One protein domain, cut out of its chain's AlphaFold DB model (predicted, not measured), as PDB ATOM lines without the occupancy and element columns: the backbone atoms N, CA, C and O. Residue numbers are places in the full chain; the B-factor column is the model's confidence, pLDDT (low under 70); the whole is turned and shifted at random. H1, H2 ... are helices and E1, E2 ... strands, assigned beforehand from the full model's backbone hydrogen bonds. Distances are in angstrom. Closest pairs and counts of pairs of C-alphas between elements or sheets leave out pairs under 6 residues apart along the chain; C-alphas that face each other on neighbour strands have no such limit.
ATOM      1  N   ARG A 126      26.459 -51.435 -35.092       90.50
ATOM      2  CA  ARG A 126      26.741 -51.045 -33.712       90.50
ATOM      3  C   ARG A 126      27.737 -49.900 -33.694       90.50
ATOM      4  O   ARG A 126      28.560 -49.783 -34.603       90.50
ATOM      5  N   ASP A 127      27.703 -49.109 -32.637       91.06
ATOM      6  CA  ASP A 127      28.694 -48.061 -32.447       91.06
ATOM      7  C   ASP A 127      29.996 -48.658 -31.900       91.06
ATOM      8  O   ASP A 127      29.990 -49.523 -31.020       91.06
ATOM      9  N   ILE A 128      31.122 -48.216 -32.452       90.94
ATOM     10  CA  ILE A 128      32.464 -48.515 -31.955       90.94
ATOM     11  C   ILE A 128      33.050 -47.208 -31.446       90.94
ATOM     12  O   ILE A 128      33.214 -46.262 -32.217       90.94
ATOM     13  N   LYS A 129      33.383 -47.178 -30.156       90.81
ATOM     14  CA  LYS A 129      34.006 -46.043 -29.478       90.81
ATOM     15  C   LYS A 129      35.460 -46.370 -29.192       90.81
ATOM     16  O   LYS A 129      35.762 -47.380 -28.565       90.81
ATOM     17  N   VAL A 130      36.363 -45.514 -29.642       89.25
ATOM     18  CA  VAL A 130      37.804 -45.657 -29.467       89.25
ATOM     19  C   VAL A 130      38.334 -44.476 -28.679       89.25
ATOM     20  O   VAL A 130      38.281 -43.332 -29.128       89.25
ATOM     21  N   MET A 131      38.889 -44.770 -27.514       87.94
ATOM     22  CA  MET A 131      39.607 -43.826 -26.680       87.94
ATOM     23  C   MET A 131      41.105 -44.076 -26.822       87.94
ATOM     24  O   MET A 131      41.575 -45.206 -26.699       87.94
ATOM     25  N   VAL A 132      41.868 -43.018 -27.069       84.81
ATOM     26  CA  VAL A 132      43.332 -43.069 -27.023       84.81
ATOM     27  C   VAL A 132      43.795 -42.274 -25.814       84.81
ATOM     28  O   VAL A 132      43.384 -41.124 -25.631       84.81
ATOM     29  N   LEU A 133      44.619 -42.906 -24.986       82.44
ATOM     30  CA  LEU A 133      45.226 -42.314 -23.804       82.44
ATOM     31  C   LEU A 133      46.656 -41.886 -24.152       82.44
ATOM     32  O   LEU A 133      47.515 -42.730 -24.419       82.44
ATOM     33  N   VAL A 134      46.888 -40.572 -24.162       74.06
ATOM     34  CA  VAL A 134      48.195 -39.941 -24.410       74.06
ATOM     35  C   VAL A 134      48.625 -39.108 -23.207       74.06
ATOM     36  O   VAL A 134      47.783 -38.659 -22.430       74.06
ATOM     37  N   SER A 135      49.934 -38.889 -23.062       70.62
ATOM     38  CA  SER A 135      50.454 -37.911 -22.104       70.62
ATOM     39  C   SER A 135      49.966 -36.496 -22.473       70.62
ATOM     40  O   SER A 135      49.764 -36.202 -23.654       70.62
ATOM     41  N   GLU A 136      49.762 -35.602 -21.494       63.53
ATOM     42  CA  GLU A 136      49.249 -34.233 -21.728       63.53
ATOM     43  C   GLU A 136      50.086 -33.438 -22.751       63.53
ATOM     44  O   GLU A 136      49.565 -32.592 -23.481       63.53
ATOM     45  N   THR A 137      51.374 -33.762 -22.862       56.91
ATOM     46  CA  THR A 137      52.332 -33.179 -23.809       56.91
ATOM     47  C   THR A 137      52.011 -33.487 -25.278       56.91
ATOM     48  O   THR A 137      52.366 -32.705 -26.162       56.91
ATOM     49  N   ASP A 138      51.295 -34.581 -25.556       64.19
ATOM     50  CA  ASP A 138      51.129 -35.151 -26.900       64.19
ATOM     51  C   ASP A 138      49.724 -34.971 -27.490       64.19
ATOM     52  O   ASP A 138      49.421 -35.477 -28.572       64.19
ATOM     53  N   ALA A 139      48.862 -34.172 -26.852       62.06
ATOM     54  CA  ALA A 139      47.497 -33.911 -27.321       62.06
ATOM     55  C   ALA A 139      47.432 -33.345 -28.758       62.06
ATOM     56  O   ALA A 139      46.471 -33.593 -29.483       62.06
ATOM     57  N   LYS A 140      48.470 -32.633 -29.222       63.91
ATOM     58  CA  LYS A 140      48.567 -32.180 -30.625       63.91
ATOM     59  C   LYS A 140      48.807 -33.332 -31.609       63.91
ATOM     60  O   LYS A 140      48.312 -33.260 -32.734       63.91
ATOM     61  N   GLN A 141      49.503 -34.396 -31.196       64.88
ATOM     62  CA  GLN A 141      49.757 -35.576 -32.035       64.88
ATOM     63  C   GLN A 141      48.462 -36.339 -32.355       64.88
ATOM     64  O   GLN A 141      48.344 -36.927 -33.427       64.88
ATOM     65  N   MET A 142      47.451 -36.244 -31.484       68.19
ATOM     66  CA  MET A 142      46.142 -36.886 -31.659       68.19
ATOM     67  C   MET A 142      45.385 -36.413 -32.905       68.19
ATOM     68  O   MET A 142      44.654 -37.189 -33.512       68.19
ATOM     69  N   SER A 143      45.584 -35.159 -33.322       69.38
ATOM     70  CA  SER A 143      44.947 -34.599 -34.526       69.38
ATOM     71  C   SER A 143      45.441 -35.228 -35.839       69.38
ATOM     72  O   SER A 143      44.786 -35.103 -36.872       69.38
ATOM     73  N   GLY A 144      46.585 -35.918 -35.796       78.75
ATOM     74  CA  GLY A 144      47.176 -36.640 -36.920       78.75
ATOM     75  C   GLY A 144      46.837 -38.131 -36.953       78.75
ATOM     76  O   GLY A 144      47.460 -38.856 -37.726       78.75
ATOM     77  N   LEU A 145      45.900 -38.603 -36.123       83.38
ATOM     78  CA  LEU A 145      45.543 -40.017 -36.012       83.38
ATOM     79  C   LEU A 145      44.176 -40.326 -36.629       83.38
ATOM     80  O   LEU A 145      43.298 -39.474 -36.737       83.38
ATOM     81  N   ARG A 146      43.994 -41.592 -37.005       88.69
ATOM     82  CA  ARG A 146      42.736 -42.166 -37.479       88.69
ATOM     83  C   ARG A 146      42.540 -43.561 -36.897       88.69
ATOM     84  O   ARG A 146      43.507 -44.299 -36.693       88.69
ATOM     85  N   VAL A 147      41.282 -43.924 -36.665       91.38
ATOM     86  CA  VAL A 147      40.902 -45.299 -36.350       91.38
ATOM     87  C   VAL A 147      40.715 -46.062 -37.653       91.38
ATOM     88  O   VAL A 147      39.933 -45.665 -38.515       91.38
ATOM     89  N   TYR A 148      41.425 -47.170 -37.781       93.62
ATOM     90  CA  TYR A 148      41.295 -48.112 -38.878       93.62
ATOM     91  C   TYR A 148      40.568 -49.359 -38.397       93.62
ATOM     92  O   TYR A 148      40.761 -49.800 -37.262       93.62
ATOM     93  N   ALA A 149      39.767 -49.950 -39.275       94.94
ATOM     94  CA  ALA A 149      39.129 -51.229 -39.026       94.94
ATOM     95  C   ALA A 149      39.185 -52.097 -40.282       94.94
ATOM     96  O   ALA A 149      38.989 -51.611 -41.391       94.94
ATOM     97  N   LEU A 150      39.424 -53.395 -40.105       96.19
ATOM     98  CA  LEU A 150      39.265 -54.395 -41.157       96.19
ATOM     99  C   LEU A 150      38.581 -55.649 -40.613       96.19
ATOM    100  O   LEU A 150      38.755 -55.977 -39.434       96.19
ATOM    101  N   PRO A 151      37.846 -56.396 -41.453       96.38
ATOM    102  CA  PRO A 151      37.388 -57.730 -41.106       96.38
ATOM    103  C   PRO A 151      38.550 -58.630 -40.689       96.38
ATOM    104  O   PRO A 151      39.633 -58.571 -41.274       96.38
ATOM    105  N   LYS A 152      38.315 -59.481 -39.688       95.06
ATOM    106  CA  LYS A 152      39.315 -60.400 -39.125       95.06
ATOM    107  C   LYS A 152      40.096 -61.161 -40.193       95.06
ATOM    108  O   LYS A 152      41.323 -61.176 -40.129       95.06
ATOM    109  N   ASP A 153      39.402 -61.787 -41.137       93.19
ATOM    110  CA  ASP A 153      40.053 -62.661 -42.114       93.19
ATOM    111  C   ASP A 153      40.879 -61.854 -43.117       93.19
ATOM    112  O   ASP A 153      41.977 -62.265 -43.471       93.19
ATOM    113  N   MET A 154      40.411 -60.662 -43.502       95.06
ATOM    114  CA  MET A 154      41.174 -59.744 -44.354       95.06
ATOM    115  C   MET A 154      42.400 -59.165 -43.647       95.06
ATOM    116  O   MET A 154      43.433 -58.973 -44.278       95.06
ATOM    117  N   PHE A 155      42.307 -58.888 -42.348       96.25
ATOM    118  CA  PHE A 155      43.441 -58.396 -41.573       96.25
ATOM    119  C   PHE A 155      44.518 -59.474 -41.387       96.25
ATOM    120  O   PHE A 155      45.702 -59.182 -41.506       96.25
ATOM    121  N   HIS A 156      44.113 -60.715 -41.100       94.62
ATOM    122  CA  HIS A 156      45.047 -61.822 -40.852       94.62
ATOM    123  C   HIS A 156      45.579 -62.476 -42.126       94.62
ATOM    124  O   HIS A 156      46.682 -63.011 -42.111       94.62
ATOM    125  N   HIS A 157      44.805 -62.429 -43.211       94.19
ATOM    126  CA  HIS A 157      45.139 -63.036 -44.498       94.19
ATOM    127  C   HIS A 157      44.887 -62.069 -45.670       94.19
ATOM    128  O   HIS A 157      44.105 -62.378 -46.579       94.19
ATOM    129  N   PRO A 158      45.509 -60.873 -45.675       92.44
ATOM    130  CA  PRO A 158      45.281 -59.853 -46.703       92.44
ATOM    131  C   PRO A 158      45.675 -60.317 -48.113       92.44
ATOM    132  O   PRO A 158      45.182 -59.779 -49.099       92.44
ATOM    133  N   GLU A 159      46.561 -61.306 -48.235       92.44
ATOM    134  CA  GLU A 159      46.998 -61.917 -49.493       92.44
ATOM    135  C   GLU A 159      45.909 -62.727 -50.203       92.44
ATOM    136  O   GLU A 159      46.009 -62.954 -51.407       92.44
ATOM    137  N   ARG A 160      44.859 -63.143 -49.483       92.06
ATOM    138  CA  ARG A 160      43.715 -63.861 -50.065       92.06
ATOM    139  C   ARG A 160      42.777 -62.933 -50.842       92.06
ATOM    140  O   ARG A 160      41.898 -63.423 -51.548       92.06
ATOM    141  N   PHE A 161      42.947 -61.617 -50.716       91.06
ATOM    142  CA  PHE A 161      42.058 -60.608 -51.284       91.06
ATOM    143  C   PHE A 161      42.796 -59.709 -52.291       91.06
ATOM    144  O   PHE A 161      43.991 -59.451 -52.131       91.06
ATOM    145  N   PRO A 162      42.100 -59.179 -53.318       89.75
ATOM    146  CA  PRO A 162      42.668 -58.165 -54.204       89.75
ATOM    147  C   PRO A 162      43.139 -56.942 -53.413       89.75
ATOM    148  O   PRO A 162      42.422 -56.463 -52.531       89.75
ATOM    149  N   VAL A 163      44.315 -56.407 -53.749       89.25
ATOM    150  CA  VAL A 163      44.911 -55.250 -53.053       89.25
ATOM    151  C   VAL A 163      43.948 -54.073 -53.029       89.25
ATOM    152  O   VAL A 163      43.756 -53.444 -51.993       89.25
ATOM    153  N   GLU A 164      43.294 -53.820 -54.153       89.12
ATOM    154  CA  GLU A 164      42.373 -52.711 -54.321       89.12
ATOM    155  C   GLU A 164      41.129 -52.865 -53.439       89.12
ATOM    156  O   GLU A 164      40.559 -51.864 -53.020       89.12
ATOM    157  N   LEU A 165      40.712 -54.101 -53.128       90.81
ATOM    158  CA  LEU A 165      39.596 -54.350 -52.214       90.81
ATOM    159  C   LEU A 165      40.012 -54.056 -50.773       90.81
ATOM    160  O   LEU A 165      39.246 -53.446 -50.032       90.81
ATOM    161  N   VAL A 166      41.224 -54.465 -50.385       91.94
ATOM    162  CA  VAL A 166      41.763 -54.167 -49.052       91.94
ATOM    163  C   VAL A 166      41.928 -52.659 -48.868       91.94
ATOM    164  O   VAL A 166      41.547 -52.128 -47.830       91.94
ATOM    165  N   GLU A 167      42.444 -51.953 -49.878       90.19
ATOM    166  CA  GLU A 167      42.559 -50.491 -49.861       90.19
ATOM    167  C   GLU A 167      41.189 -49.799 -49.773       90.19
ATOM    168  O   GLU A 167      41.035 -48.877 -48.975       90.19
ATOM    169  N   ASP A 168      40.189 -50.249 -50.541       89.44
ATOM    170  CA  ASP A 168      38.820 -49.708 -50.497       89.44
ATOM    171  C   ASP A 168      38.209 -49.883 -49.097       89.44
ATOM    172  O   ASP A 168      37.710 -48.922 -48.513       89.44
ATOM    173  N   LEU A 169      38.332 -51.075 -48.500       93.06
ATOM    174  CA  LEU A 169      37.849 -51.323 -47.139       93.06
ATOM    175  C   LEU A 169      38.610 -50.518 -46.085       93.06
ATOM    176  O   LEU A 169      37.990 -50.025 -45.148       93.06
ATOM    177  N   LEU A 170      39.928 -50.362 -46.228       92.00
ATOM    178  CA  LEU A 170      40.716 -49.534 -45.317       92.00
ATOM    179  C   LEU A 170      40.219 -48.091 -45.302       92.00
ATOM    180  O   LEU A 170      40.245 -47.466 -44.249       92.00
ATOM    181  N   VAL A 171      39.778 -47.565 -46.446       91.00
ATOM    182  CA  VAL A 171      39.200 -46.221 -46.533       91.00
ATOM    183  C   VAL A 171      37.810 -46.201 -45.909       91.00
ATOM    184  O   VAL A 171      37.582 -45.442 -44.967       91.00
ATOM    185  N   GLU A 172      36.904 -47.047 -46.393       92.31
ATOM    186  CA  GLU A 172      35.477 -46.989 -46.049       92.31
ATOM    187  C   GLU A 172      35.178 -47.416 -44.602       92.31
ATOM    188  O   GLU A 172      34.195 -46.961 -44.023       92.31
ATOM    189  N   LEU A 173      36.022 -48.255 -43.991       93.00
ATOM    190  CA  LEU A 173      35.878 -48.690 -42.593       93.00
ATOM    191  C   LEU A 173      36.732 -47.876 -41.612       93.00
ATOM    192  O   LEU A 173      36.734 -48.156 -40.412       93.00
ATOM    193  N   SER A 174      37.472 -46.879 -42.094       91.56
ATOM    194  CA  SER A 174      38.213 -45.970 -41.221       91.56
ATOM    195  C   SER A 174      37.367 -44.775 -40.795       91.56
ATOM    196  O   SER A 174      36.477 -44.331 -41.519       91.56
ATOM    197  N   PHE A 175      37.644 -44.231 -39.613       88.81
ATOM    198  CA  PHE A 175      36.895 -43.097 -39.078       88.81
ATOM    199  C   PHE A 175      37.722 -42.231 -38.130       88.81
ATOM    200  O   PHE A 175      38.698 -42.667 -37.516       88.81
ATOM    201  N   GLU A 176      37.319 -40.967 -38.032       75.50
ATOM    202  CA  GLU A 176      38.024 -39.922 -37.300       75.50
ATOM    203  C   GLU A 176      37.019 -38.945 -36.675       75.50
ATOM    204  O   GLU A 176      36.116 -38.452 -37.356       75.50
ATOM    205  N   LYS A 177      37.219 -38.599 -35.401       55.59
ATOM    206  CA  LYS A 177      36.747 -37.338 -34.820       55.59
ATOM    207  C   LYS A 177      37.824 -36.785 -33.886       55.59
ATOM    208  O   LYS A 177      38.400 -37.526 -33.100       55.59
ATOM    209  N   LEU A 178      38.075 -35.478 -33.995       52.09
ATOM    210  CA  LEU A 178      39.150 -34.680 -33.368       52.09
ATOM    211  C   LEU A 178      39.161 -34.636 -31.820       52.09
ATOM    212  O   LEU A 178      39.833 -33.791 -31.235       52.09
ATOM    213  N   ALA A 179      38.436 -35.520 -31.141       54.34
ATOM    214  CA  ALA A 179      38.446 -35.655 -29.694       54.34
ATOM    215  C   ALA A 179      38.403 -37.143 -29.347       54.34
ATOM    216  O   ALA A 179      37.591 -37.885 -29.886       54.34
ATOM    217  N   SER A 180      39.281 -37.576 -28.449       63.34
ATOM    218  CA  SER A 180      39.111 -38.846 -27.748       63.34
ATOM    219  C   SER A 180      37.888 -38.680 -26.824       63.34
ATOM    220  O   SER A 180      37.915 -37.754 -26.010       63.34
ATOM    221  N   PRO A 181      36.809 -39.481 -26.951       73.81
ATOM    222  CA  PRO A 181      36.682 -40.685 -27.776       73.81
ATOM    223  C   PRO A 181      36.212 -40.432 -29.225       73.81
ATOM    224  O   PRO A 181      35.272 -39.679 -29.479       73.81
ATOM    225  N   SER A 182      36.825 -41.151 -30.171       84.38
ATOM    226  CA  SER A 182      36.369 -41.254 -31.564       84.38
ATOM    227  C   SER A 182      35.273 -42.313 -31.672       84.38
ATOM    228  O   SER A 182      35.379 -43.369 -31.055       84.38
ATOM    229  N   GLU A 183      34.237 -42.076 -32.473       88.81
ATOM    230  CA  GLU A 183      33.082 -42.974 -32.576       88.81
ATOM    231  C   GLU A 183      32.604 -43.120 -34.022       88.81
ATOM    232  O   GLU A 183      32.550 -42.133 -34.762       88.81
ATOM    233  N   ALA A 184      32.230 -44.342 -34.413       89.75
ATOM    234  CA  ALA A 184      31.546 -44.610 -35.674       89.75
ATOM    235  C   ALA A 184      30.573 -45.788 -35.582       89.75
ATOM    236  O   ALA A 184      30.832 -46.786 -34.906       89.75
ATOM    237  N   ARG A 185      29.482 -45.682 -36.346       91.19
ATOM    238  CA  ARG A 185      28.494 -46.743 -36.551       91.19
ATOM    239  C   ARG A 185      29.012 -47.712 -37.614       91.19
ATOM    240  O   ARG A 185      29.137 -47.338 -38.776       91.19
ATOM    241  N   MET A 186      29.314 -48.946 -37.215       90.81
ATOM    242  CA  MET A 186      29.949 -49.965 -38.056       90.81
ATOM    243  C   MET A 186      29.107 -51.242 -38.140       90.81
ATOM    244  O   MET A 186      28.425 -51.583 -37.168       90.81
ATOM    245  N   PRO A 187      29.166 -51.987 -39.257       91.25
ATOM    246  CA  PRO A 187      28.503 -53.275 -39.370       91.25
ATOM    247  C   PRO A 187      28.950 -54.249 -38.279       91.25
ATOM    248  O   PRO A 187      30.134 -54.343 -37.938       91.25
ATOM    249  N   VAL A 188      27.996 -54.995 -37.723       89.88
ATOM    250  CA  VAL A 188      28.261 -56.048 -36.742       89.88
ATOM    251  C   VAL A 188      29.025 -57.169 -37.442       89.88
ATOM    252  O   VAL A 188      28.461 -57.980 -38.169       89.88
ATOM    253  N   SER A 189      30.335 -57.183 -37.225       89.69
ATOM    254  CA  SER A 189      31.278 -58.147 -37.782       89.69
ATOM    255  C   SER A 189      32.437 -58.356 -36.810       89.69
ATOM    256  O   SER A 189      32.680 -57.524 -35.927       89.69
ATOM    257  N   ASP A 190      33.169 -59.455 -36.999       92.88
ATOM    258  CA  ASP A 190      34.481 -59.651 -36.395       92.88
ATOM    259  C   ASP A 190      35.472 -58.683 -37.052       92.88
ATOM    260  O   ASP A 190      35.875 -58.871 -38.202       92.88
ATOM    261  N   LEU A 191      35.855 -57.636 -36.323       94.94
ATOM    262  CA  LEU A 191      36.760 -56.592 -36.794       94.94
ATOM    263  C   LEU A 191      38.080 -56.610 -36.021       94.94
ATOM    264  O   LEU A 191      38.184 -57.087 -34.885       94.94
ATOM    265  N   ARG A 192      39.114 -56.096 -36.674       96.44
ATOM    266  CA  ARG A 192      40.415 -55.753 -36.108       96.44
ATOM    267  C   ARG A 192      40.524 -54.248 -36.203       96.44
ATOM    268  O   ARG A 192      40.506 -53.715 -37.308       96.44
ATOM    269  N   VAL A 193      40.552 -53.588 -35.054       95.00
ATOM    270  CA  VAL A 193      40.568 -52.129 -34.955       95.00
ATOM    271  C   VAL A 193      41.927 -51.695 -34.438       95.00
ATOM    272  O   VAL A 193      42.447 -52.300 -33.504       95.00
ATOM    273  N   TRP A 194      42.517 -50.668 -35.034       93.88
ATOM    274  CA  TRP A 194      43.772 -50.080 -34.569       93.88
ATOM    275  C   TRP A 194      43.791 -48.579 -34.829       93.88
ATOM    276  O   TRP A 194      42.963 -48.045 -35.567       93.88
ATOM    277  N   VAL A 195      44.752 -47.894 -34.219       91.19
ATOM    278  CA  VAL A 195      44.963 -46.459 -34.410       91.19
ATOM    279  C   VAL A 195      46.277 -46.258 -35.147       91.19
ATOM    280  O   VAL A 195      47.294 -46.856 -34.795       91.19
ATOM    281  N   GLY A 196      46.258 -45.428 -36.184       89.62
ATOM    282  CA  GLY A 196      47.445 -45.112 -36.970       89.62
ATOM    283  C   GLY A 196      47.397 -43.710 -37.560       89.62
ATOM    284  O   GLY A 196      46.452 -42.963 -37.286       89.62
ATOM    285  N   PRO A 197      48.382 -43.334 -38.389       86.88
ATOM    286  CA  PRO A 197      48.452 -41.996 -38.948       86.88
ATOM    287  C   PRO A 197      47.295 -41.724 -39.893       86.88
ATOM    288  O   PRO A 197      46.871 -42.605 -40.640       86.88
ATOM    289  N   LYS A 198      46.802 -40.495 -39.892       85.56
ATOM    290  CA  LYS A 198      45.724 -40.044 -40.765       85.56
ATOM    291  C   LYS A 198      46.110 -40.172 -42.245       85.56
ATOM    292  O   LYS A 198      47.245 -39.905 -42.626       85.56
ATOM    293  N   ASP A 199      45.147 -40.601 -43.064       80.12
ATOM    294  CA  ASP A 199      45.243 -40.727 -44.530       80.12
ATOM    295  C   ASP A 199      46.395 -41.620 -45.062       80.12
ATOM    296  O   ASP A 199      46.672 -41.646 -46.262       80.12
ATOM    297  N   ALA A 200      47.027 -42.433 -44.209       85.25
ATOM    298  CA  ALA A 200      48.164 -43.294 -44.556       85.25
ATOM    299  C   ALA A 200      47.765 -44.691 -45.085       85.25
ATOM    300  O   ALA A 200      48.495 -45.666 -44.906       85.25
ATOM    301  N   PHE A 201      46.619 -44.804 -45.765       85.88
ATOM    302  CA  PHE A 201      45.983 -46.073 -46.156       85.88
ATOM    303  C   PHE A 201      46.909 -47.065 -46.868       85.88
ATOM    304  O   PHE A 201      47.037 -48.215 -46.454       85.88
ATOM    305  N   LYS A 202      47.604 -46.610 -47.916       85.12
ATOM    306  CA  LYS A 202      48.497 -47.462 -48.720       85.12
ATOM    307  C   LYS A 202      49.649 -48.030 -47.909       85.12
ATOM    308  O   LYS A 202      50.105 -49.140 -48.155       85.12
ATOM    309  N   ALA A 203      50.122 -47.255 -46.948       86.19
ATOM    310  CA  ALA A 203      51.279 -47.605 -46.159       86.19
ATOM    311  C   ALA A 203      50.903 -48.411 -44.899       86.19
ATOM    312  O   ALA A 203      51.763 -49.054 -44.304       86.19
ATOM    313  N   MET A 204      49.608 -48.501 -44.559       89.38
ATOM    314  CA  MET A 204      49.107 -49.493 -43.600       89.38
ATOM    315  C   MET A 204      49.190 -50.922 -44.150       89.38
ATOM    316  O   MET A 204      49.477 -51.848 -43.395       89.38
ATOM    317  N   LEU A 205      48.988 -51.131 -45.455       89.19
ATOM    318  CA  LEU A 205      48.944 -52.477 -46.039       89.19
ATOM    319  C   LEU A 205      50.246 -53.291 -45.840       89.19
ATOM    320  O   LEU A 205      50.150 -54.446 -45.415       89.19
ATOM    321  N   PRO A 206      51.457 -52.745 -46.074       90.12
ATOM    322  CA  PRO A 206      52.705 -53.432 -45.732       90.12
ATOM    323  C   PRO A 206      52.823 -53.791 -44.245       90.12
ATOM    324  O   PRO A 206      53.357 -54.848 -43.913       90.12
ATOM    325  N   LEU A 207      52.307 -52.945 -43.349       90.75
ATOM    326  CA  LEU A 207      52.344 -53.190 -41.906       90.75
ATOM    327  C   LEU A 207      51.388 -54.310 -41.488       90.75
ATOM    328  O   LEU A 207      51.777 -55.150 -40.674       90.75
ATOM    329  N   ILE A 208      50.187 -54.363 -42.080       91.62
ATOM    330  CA  ILE A 208      49.232 -55.470 -41.899       91.62
ATOM    331  C   ILE A 208      49.890 -56.779 -42.339       91.62
ATOM    332  O   ILE A 208      49.983 -57.720 -41.556       91.62
ATOM    333  N   ARG A 209      50.437 -56.813 -43.561       90.56
ATOM    334  CA  ARG A 209      51.118 -57.998 -44.116       90.56
ATOM    335  C   ARG A 209      52.315 -58.446 -43.285       90.56
ATOM    336  O   ARG A 209      52.574 -59.636 -43.173       90.56
ATOM    337  N   GLY A 210      53.049 -57.494 -42.715       89.06
ATOM    338  CA  GLY A 210      54.190 -57.772 -41.851       89.06
ATOM    339  C   GLY A 210      53.821 -58.189 -40.426       89.06
ATOM    340  O   GLY A 210      54.735 -58.416 -39.638       89.06
ATOM    341  N   GLY A 211      52.531 -58.230 -40.064       88.06
ATOM    342  CA  GLY A 211      52.089 -58.514 -38.695       88.06
ATOM    343  C   GLY A 211      52.560 -57.472 -37.675       88.06
ATOM    344  O   GLY A 211      52.726 -57.789 -36.502       88.06
ATOM    345  N   LYS A 212      52.820 -56.234 -38.118       88.19
ATOM    346  CA  LYS A 212      53.425 -55.167 -37.299       88.19
ATOM    347  C   LYS A 212      52.399 -54.258 -36.619       88.19
ATOM    348  O   LYS A 212      52.781 -53.303 -35.955       88.19
ATOM    349  N   ILE A 213      51.108 -54.523 -36.811       90.69
ATOM    350  CA  ILE A 213      50.024 -53.708 -36.262       90.69
ATOM    351  C   ILE A 213      49.480 -54.360 -35.000       90.69
ATOM    352  O   ILE A 213      48.951 -55.472 -35.039       90.69
ATOM    353  N   GLN A 214      49.550 -53.630 -33.890       90.25
ATOM    354  CA  GLN A 214      48.792 -53.968 -32.697       90.25
ATOM    355  C   GLN A 214      47.333 -53.545 -32.884       90.25
ATOM    356  O   GLN A 214      47.049 -52.422 -33.294       90.25
ATOM    357  N   PHE A 215      46.402 -54.446 -32.586       94.06
ATOM    358  CA  PHE A 215      44.972 -54.228 -32.789       94.06
ATOM    359  C   PHE A 215      44.165 -54.648 -31.559       94.06
ATOM    360  O   PHE A 215      44.594 -55.493 -30.772       94.06
ATOM    361  N   ALA A 216      42.950 -54.118 -31.452       93.62
ATOM    362  CA  ALA A 216      41.909 -54.607 -30.564       93.62
ATOM    363  C   ALA A 216      40.858 -55.400 -31.372       93.62
ATOM    364  O   ALA A 216      40.422 -54.944 -32.437       93.62
ATOM    365  N   PRO A 217      40.461 -56.606 -30.926       93.75
ATOM    366  CA  PRO A 217      39.402 -57.363 -31.576       93.75
ATOM    367  C   PRO A 217      38.025 -56.814 -31.186       93.75
ATOM    368  O   PRO A 217      37.760 -56.538 -30.020       93.75
ATOM    369  N   VAL A 218      37.118 -56.736 -32.157       91.50
ATOM    370  CA  VAL A 218      35.702 -56.441 -31.914       91.50
ATOM    371  C   VAL A 218      34.897 -57.621 -32.430       91.50
ATOM    372  O   VAL A 218      34.891 -57.878 -33.629       91.50
ATOM    373  N   HIS A 219      34.255 -58.368 -31.537       89.56
ATOM    374  CA  HIS A 219      33.574 -59.619 -31.890       89.56
ATOM    375  C   HIS A 219      32.168 -59.378 -32.414       89.56
ATOM    376  O   HIS A 219      31.489 -58.497 -31.891       89.56
ATOM    377  N   ALA A 220      31.696 -60.159 -33.382       80.31
ATOM    378  CA  ALA A 220      30.313 -60.146 -33.862       80.31
ATOM    379  C   ALA A 220      29.339 -60.704 -32.802       80.31
ATOM    380  O   ALA A 220      28.728 -61.751 -32.982       80.31
ATOM    381  N   ASN A 221      29.215 -60.033 -31.656       75.88
ATOM    382  CA  ASN A 221      28.251 -60.387 -30.627       75.88
ATOM    383  C   ASN A 221      27.036 -59.463 -30.716       75.88
ATOM    384  O   ASN A 221      27.142 -58.258 -30.503       75.88
ATOM    385  N   MET A 222      25.886 -60.056 -31.019       59.53
ATOM    386  CA  MET A 222      24.601 -59.366 -31.121       59.53
ATOM    387  C   MET A 222      23.906 -59.175 -29.771       59.53
ATOM    388  O   MET A 222      22.967 -58.392 -29.677       59.53
ATOM    389  N   ALA A 223      24.344 -59.889 -28.730       64.94
ATOM    390  CA  ALA A 223      23.757 -59.785 -27.397       64.94
ATOM    391  C   ALA A 223      24.205 -58.520 -26.647       64.94
ATOM    392  O   ALA A 223      23.555 -58.126 -25.682       64.94
ATOM    393  N   SER A 224      25.294 -57.865 -27.074       61.12
ATOM    394  CA  SER A 224      25.688 -56.573 -26.511       61.12
ATOM    395  C   SER A 224      24.926 -55.453 -27.216       61.12
ATOM    396  O   SER A 224      25.190 -55.150 -28.378       61.12
ATOM    397  N   THR A 225      23.993 -54.828 -26.506       61.28
ATOM    398  CA  THR A 225      23.206 -53.686 -26.998       61.28
ATOM    399  C   THR A 225      23.936 -52.345 -26.878       61.28
ATOM    400  O   THR A 225      23.449 -51.342 -27.393       61.28
ATOM    401  N   GLY A 226      25.086 -52.314 -26.199       76.50
ATOM    402  CA  GLY A 226      25.905 -51.116 -26.009       76.50
ATOM    403  C   GLY A 226      27.001 -50.936 -27.068       76.50
ATOM    404  O   GLY A 226      27.290 -51.868 -27.827       76.50
ATOM    405  N   PRO A 227      27.635 -49.751 -27.108       83.19
ATOM    406  CA  PRO A 227      28.792 -49.508 -27.957       83.19
ATOM    407  C   PRO A 227      29.942 -50.458 -27.601       83.19
ATOM    408  O   PRO A 227      30.137 -50.822 -26.440       83.19
ATOM    409  N   ALA A 228      30.736 -50.835 -28.600       86.81
ATOM    410  CA  ALA A 228      32.004 -51.506 -28.361       86.81
ATOM    411  C   ALA A 228      33.061 -50.458 -27.991       86.81
ATOM    412  O   ALA A 228      33.519 -49.711 -28.855       86.81
ATOM    413  N   GLU A 229      33.423 -50.396 -26.712       89.81
ATOM    414  CA  GLU A 229      34.409 -49.444 -26.196       89.81
ATOM    415  C   GLU A 229      35.814 -50.051 -26.210       89.81
ATOM    416  O   GLU A 229      36.050 -51.137 -25.679       89.81
ATOM    417  N   LEU A 230      36.750 -49.349 -26.843       89.44
ATOM    418  CA  LEU A 230      38.135 -49.760 -27.025       89.44
ATOM    419  C   LEU A 230      39.064 -48.668 -26.508       89.44
ATOM    420  O   LEU A 230      38.884 -47.495 -26.830       89.44
ATOM    421  N   THR A 231      40.102 -49.068 -25.779       88.75
ATOM    422  CA  THR A 231      41.122 -48.152 -25.264       88.75
ATOM    423  C   THR A 231      42.484 -48.525 -25.829       88.75
ATOM    424  O   THR A 231      42.897 -49.679 -25.723       88.75
ATOM    425  N   PHE A 232      43.186 -47.544 -26.396       86.00
ATOM    426  CA  PHE A 232      44.565 -47.671 -26.860       86.00
ATOM    427  C   PHE A 232      45.485 -46.770 -26.038       86.00
ATOM    428  O   PHE A 232      45.178 -45.603 -25.793       86.00
ATOM    429  N   TYR A 233      46.634 -47.305 -25.651       84.12
ATOM    430  CA  TYR A 233      47.735 -46.542 -25.071       84.12
ATOM    431  C   TYR A 233      48.675 -46.056 -26.176       84.12
ATOM    432  O   TYR A 233      48.768 -46.681 -27.232       84.12
ATOM    433  N   GLU A 234      49.423 -44.980 -25.923       77.31
ATOM    434  CA  GLU A 234      50.344 -44.379 -26.899       77.31
ATOM    435  C   GLU A 234      51.289 -45.397 -27.572       77.31
ATOM    436  O   GLU A 234      51.476 -45.366 -28.787       77.31
ATOM    437  N   GLY A 235      51.834 -46.354 -26.812       77.25
ATOM    438  CA  GLY A 235      52.725 -47.399 -27.339       77.25
ATOM    439  C   GLY A 235      52.061 -48.403 -28.293       77.25
ATOM    440  O   GLY A 235      52.763 -49.186 -28.925       77.25
ATOM    441  N   GLN A 236      50.731 -48.386 -28.401       81.06
ATOM    442  CA  GLN A 236      49.937 -49.257 -29.274       81.06
ATOM    443  C   GLN A 236      49.492 -48.549 -30.563       81.06
ATOM    444  O   GLN A 236      48.860 -49.168 -31.419       81.06
ATOM    445  N   VAL A 237      49.784 -47.251 -30.693       80.56
ATOM    446  CA  VAL A 237      49.453 -46.446 -31.871       80.56
ATOM    447  C   VAL A 237      50.545 -46.617 -32.924       80.56
ATOM    448  O   VAL A 237      51.731 -46.459 -32.635       80.56
ATOM    449  N   VAL A 238      50.150 -46.892 -34.167       75.44
ATOM    450  CA  VAL A 238      51.081 -46.907 -35.301       75.44
ATOM    451  C   VAL A 238      51.543 -45.473 -35.573       75.44
ATOM    452  O   VAL A 238      50.720 -44.586 -35.811       75.44
ATOM    453  N   LYS A 239      52.856 -45.230 -35.543       76.81
ATOM    454  CA  LYS A 239      53.448 -43.891 -35.722       76.81
ATOM    455  C   LYS A 239      53.945 -43.680 -37.159       76.81
ATOM    456  O   LYS A 239      54.285 -44.634 -37.852       76.81
ATOM    457  N   LEU A 240      53.976 -42.427 -37.628       64.50
ATOM    458  CA  LEU A 240      54.355 -42.060 -39.011       64.50
ATOM    459  C   LEU A 240      55.758 -42.542 -39.418       64.50
ATOM    460  O   LEU A 240      55.977 -42.919 -40.565       64.50
ATOM    461  N   ASP A 241      56.704 -42.561 -38.486       66.06
ATOM    462  CA  ASP A 241      58.075 -43.039 -38.688       66.06
ATOM    463  C   ASP A 241      58.155 -44.553 -38.954       66.06
ATOM    464  O   ASP A 241      59.089 -45.017 -39.611       66.06
ATOM    465  N   GLN A 242      57.151 -45.319 -38.522       59.97
ATOM    466  CA  GLN A 242      57.020 -46.751 -38.811       59.97
ATOM    467  C   GLN A 242      56.484 -47.025 -40.225       59.97
ATOM    468  O   GLN A 242      56.573 -48.149 -40.711       59.97
ATOM    469  N   VAL A 243      55.930 -46.002 -40.880       59.88
ATOM    470  CA  VAL A 243      55.234 -46.083 -42.173       59.88
ATOM    471  C   VAL A 243      56.168 -45.748 -43.353       59.88
ATOM    472  O   VAL A 243      55.866 -46.087 -44.495       59.88
TER     473      VAL A 243
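What this domain is: This is residues 126 to 243 of the 245 residues of an uncharacterized protein of Duganella sp. Root198D2 (UniProt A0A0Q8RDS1). Two small sheets of three strands each lie partly face to face as a sandwich, with E2 and E4 of one sheet nearest the middle of the model. Helices H2, H3 and H4 gather round the sheet E2 E4 E5, away from the other sheet, while the short H1 lies far from these three, just before E2. The printed part has 118 residues with four named helices and six named strands, in the order E1 H1 E2 H2 H3 E3 E4 H4 E5 E6; the class is mixed, helices and strands. One sheet has the order E3 E1 E6 and is mixed, the other has the order E2 E4 E5 and is antiparallel. The whole is compact, with a radius of gyration of the C-alphas of 13.7 A, and flat, spanning 41 by 37 by 20 A.

How they stand to each other: Begin with E1, residues 126 to 133, the inner strand of its sheet. Look for its neighbour E6, residues 228 to 233, parallel to it at 18 degrees, where N 131 and O 230 are 2.8 A apart, within hydrogen-bond range. Its other neighbour is E3, residues 182 to 187, antiparallel at 149 degrees, with N 128 and O 184 at 2.9 A. This sheet is strongly twisted, but only just, with C-alphas up to 4.5 A off its best plane. Now turn to the second sheet, where E4, residues 191 to 197, is the inner strand. Beside it runs E2, residues 145 to 151, antiparallel at 154 degrees, with N 148 and O 194 at 2.8 A. The other edge strand is E5, residues 216 to 218, antiparallel to E4 at 140 degrees, with N 216 and O 193 at 2.8 A. The two sheets form a sandwich, two sheets face to face: the parts that face each other are 8.8 A centre to centre, their planes are 32 degrees apart, and the strands of the one stand at 28 degrees to those of the other. Between the sheets, the closest C-alphas of E5 and E6 are those of Ala 216 and Leu 230, 7.1 A apart. Next find H3, residues 163 to 172, which only grazes the sheet E2 E4 E5 with residues 166 to 172; its closest C-alpha to E2 is that of Leu 170, 6.6 A from that of Leu 150. H4, residues 201 to 209, touches H3 at a steep tilt of 62 degrees, opposite ways, the C-alphas of Leu 170 and Phe 201 coming closest at 6.4 A. H2, residues 152 to 156, only just touches H4, with 3 pairs of C-alphas within 8 A, the closest those of Phe 155 and Ile 208 at 6.5 A. H2 is on the sheet E2 E4 E5 at a height of 6.7 A, over none of its strands, though only just, since 2 of its C-alphas fall on E2. H1, residues 141 to 144, only grazes that sheet and touches no helix. In H2 and H3 every O i to N i+4 pair is within hydrogen-bond range; in H4 2 of 5 are, beside 3 of 6 O i to N i+3 pairs, and H1 is too short for an i+4 pair.

Where its parts are: Find C-alpha 126 at (26.741, -51.045, -33.712); from there E1 runs 22.7 A to C-alpha 133. E2 covers 20.2 A, E4 18.8 A, E3 16.3 A and H3 14.4 A, the last beginning at (44.911, -55.250, -53.053). E6 runs 16.8 A to C-alpha 233 at (47.735, -46.542, -25.071).

The domain as a whole: The C-alphas farthest apart are those of Glu 136 and Arg 160, at 41.4 A. The printed part has no cut, and no link is long. The mean pLDDT of the printed part is 83.8; look for values under 70 at residues 136 to 143, 177 to 180, 222 to 225 and 240 to 243.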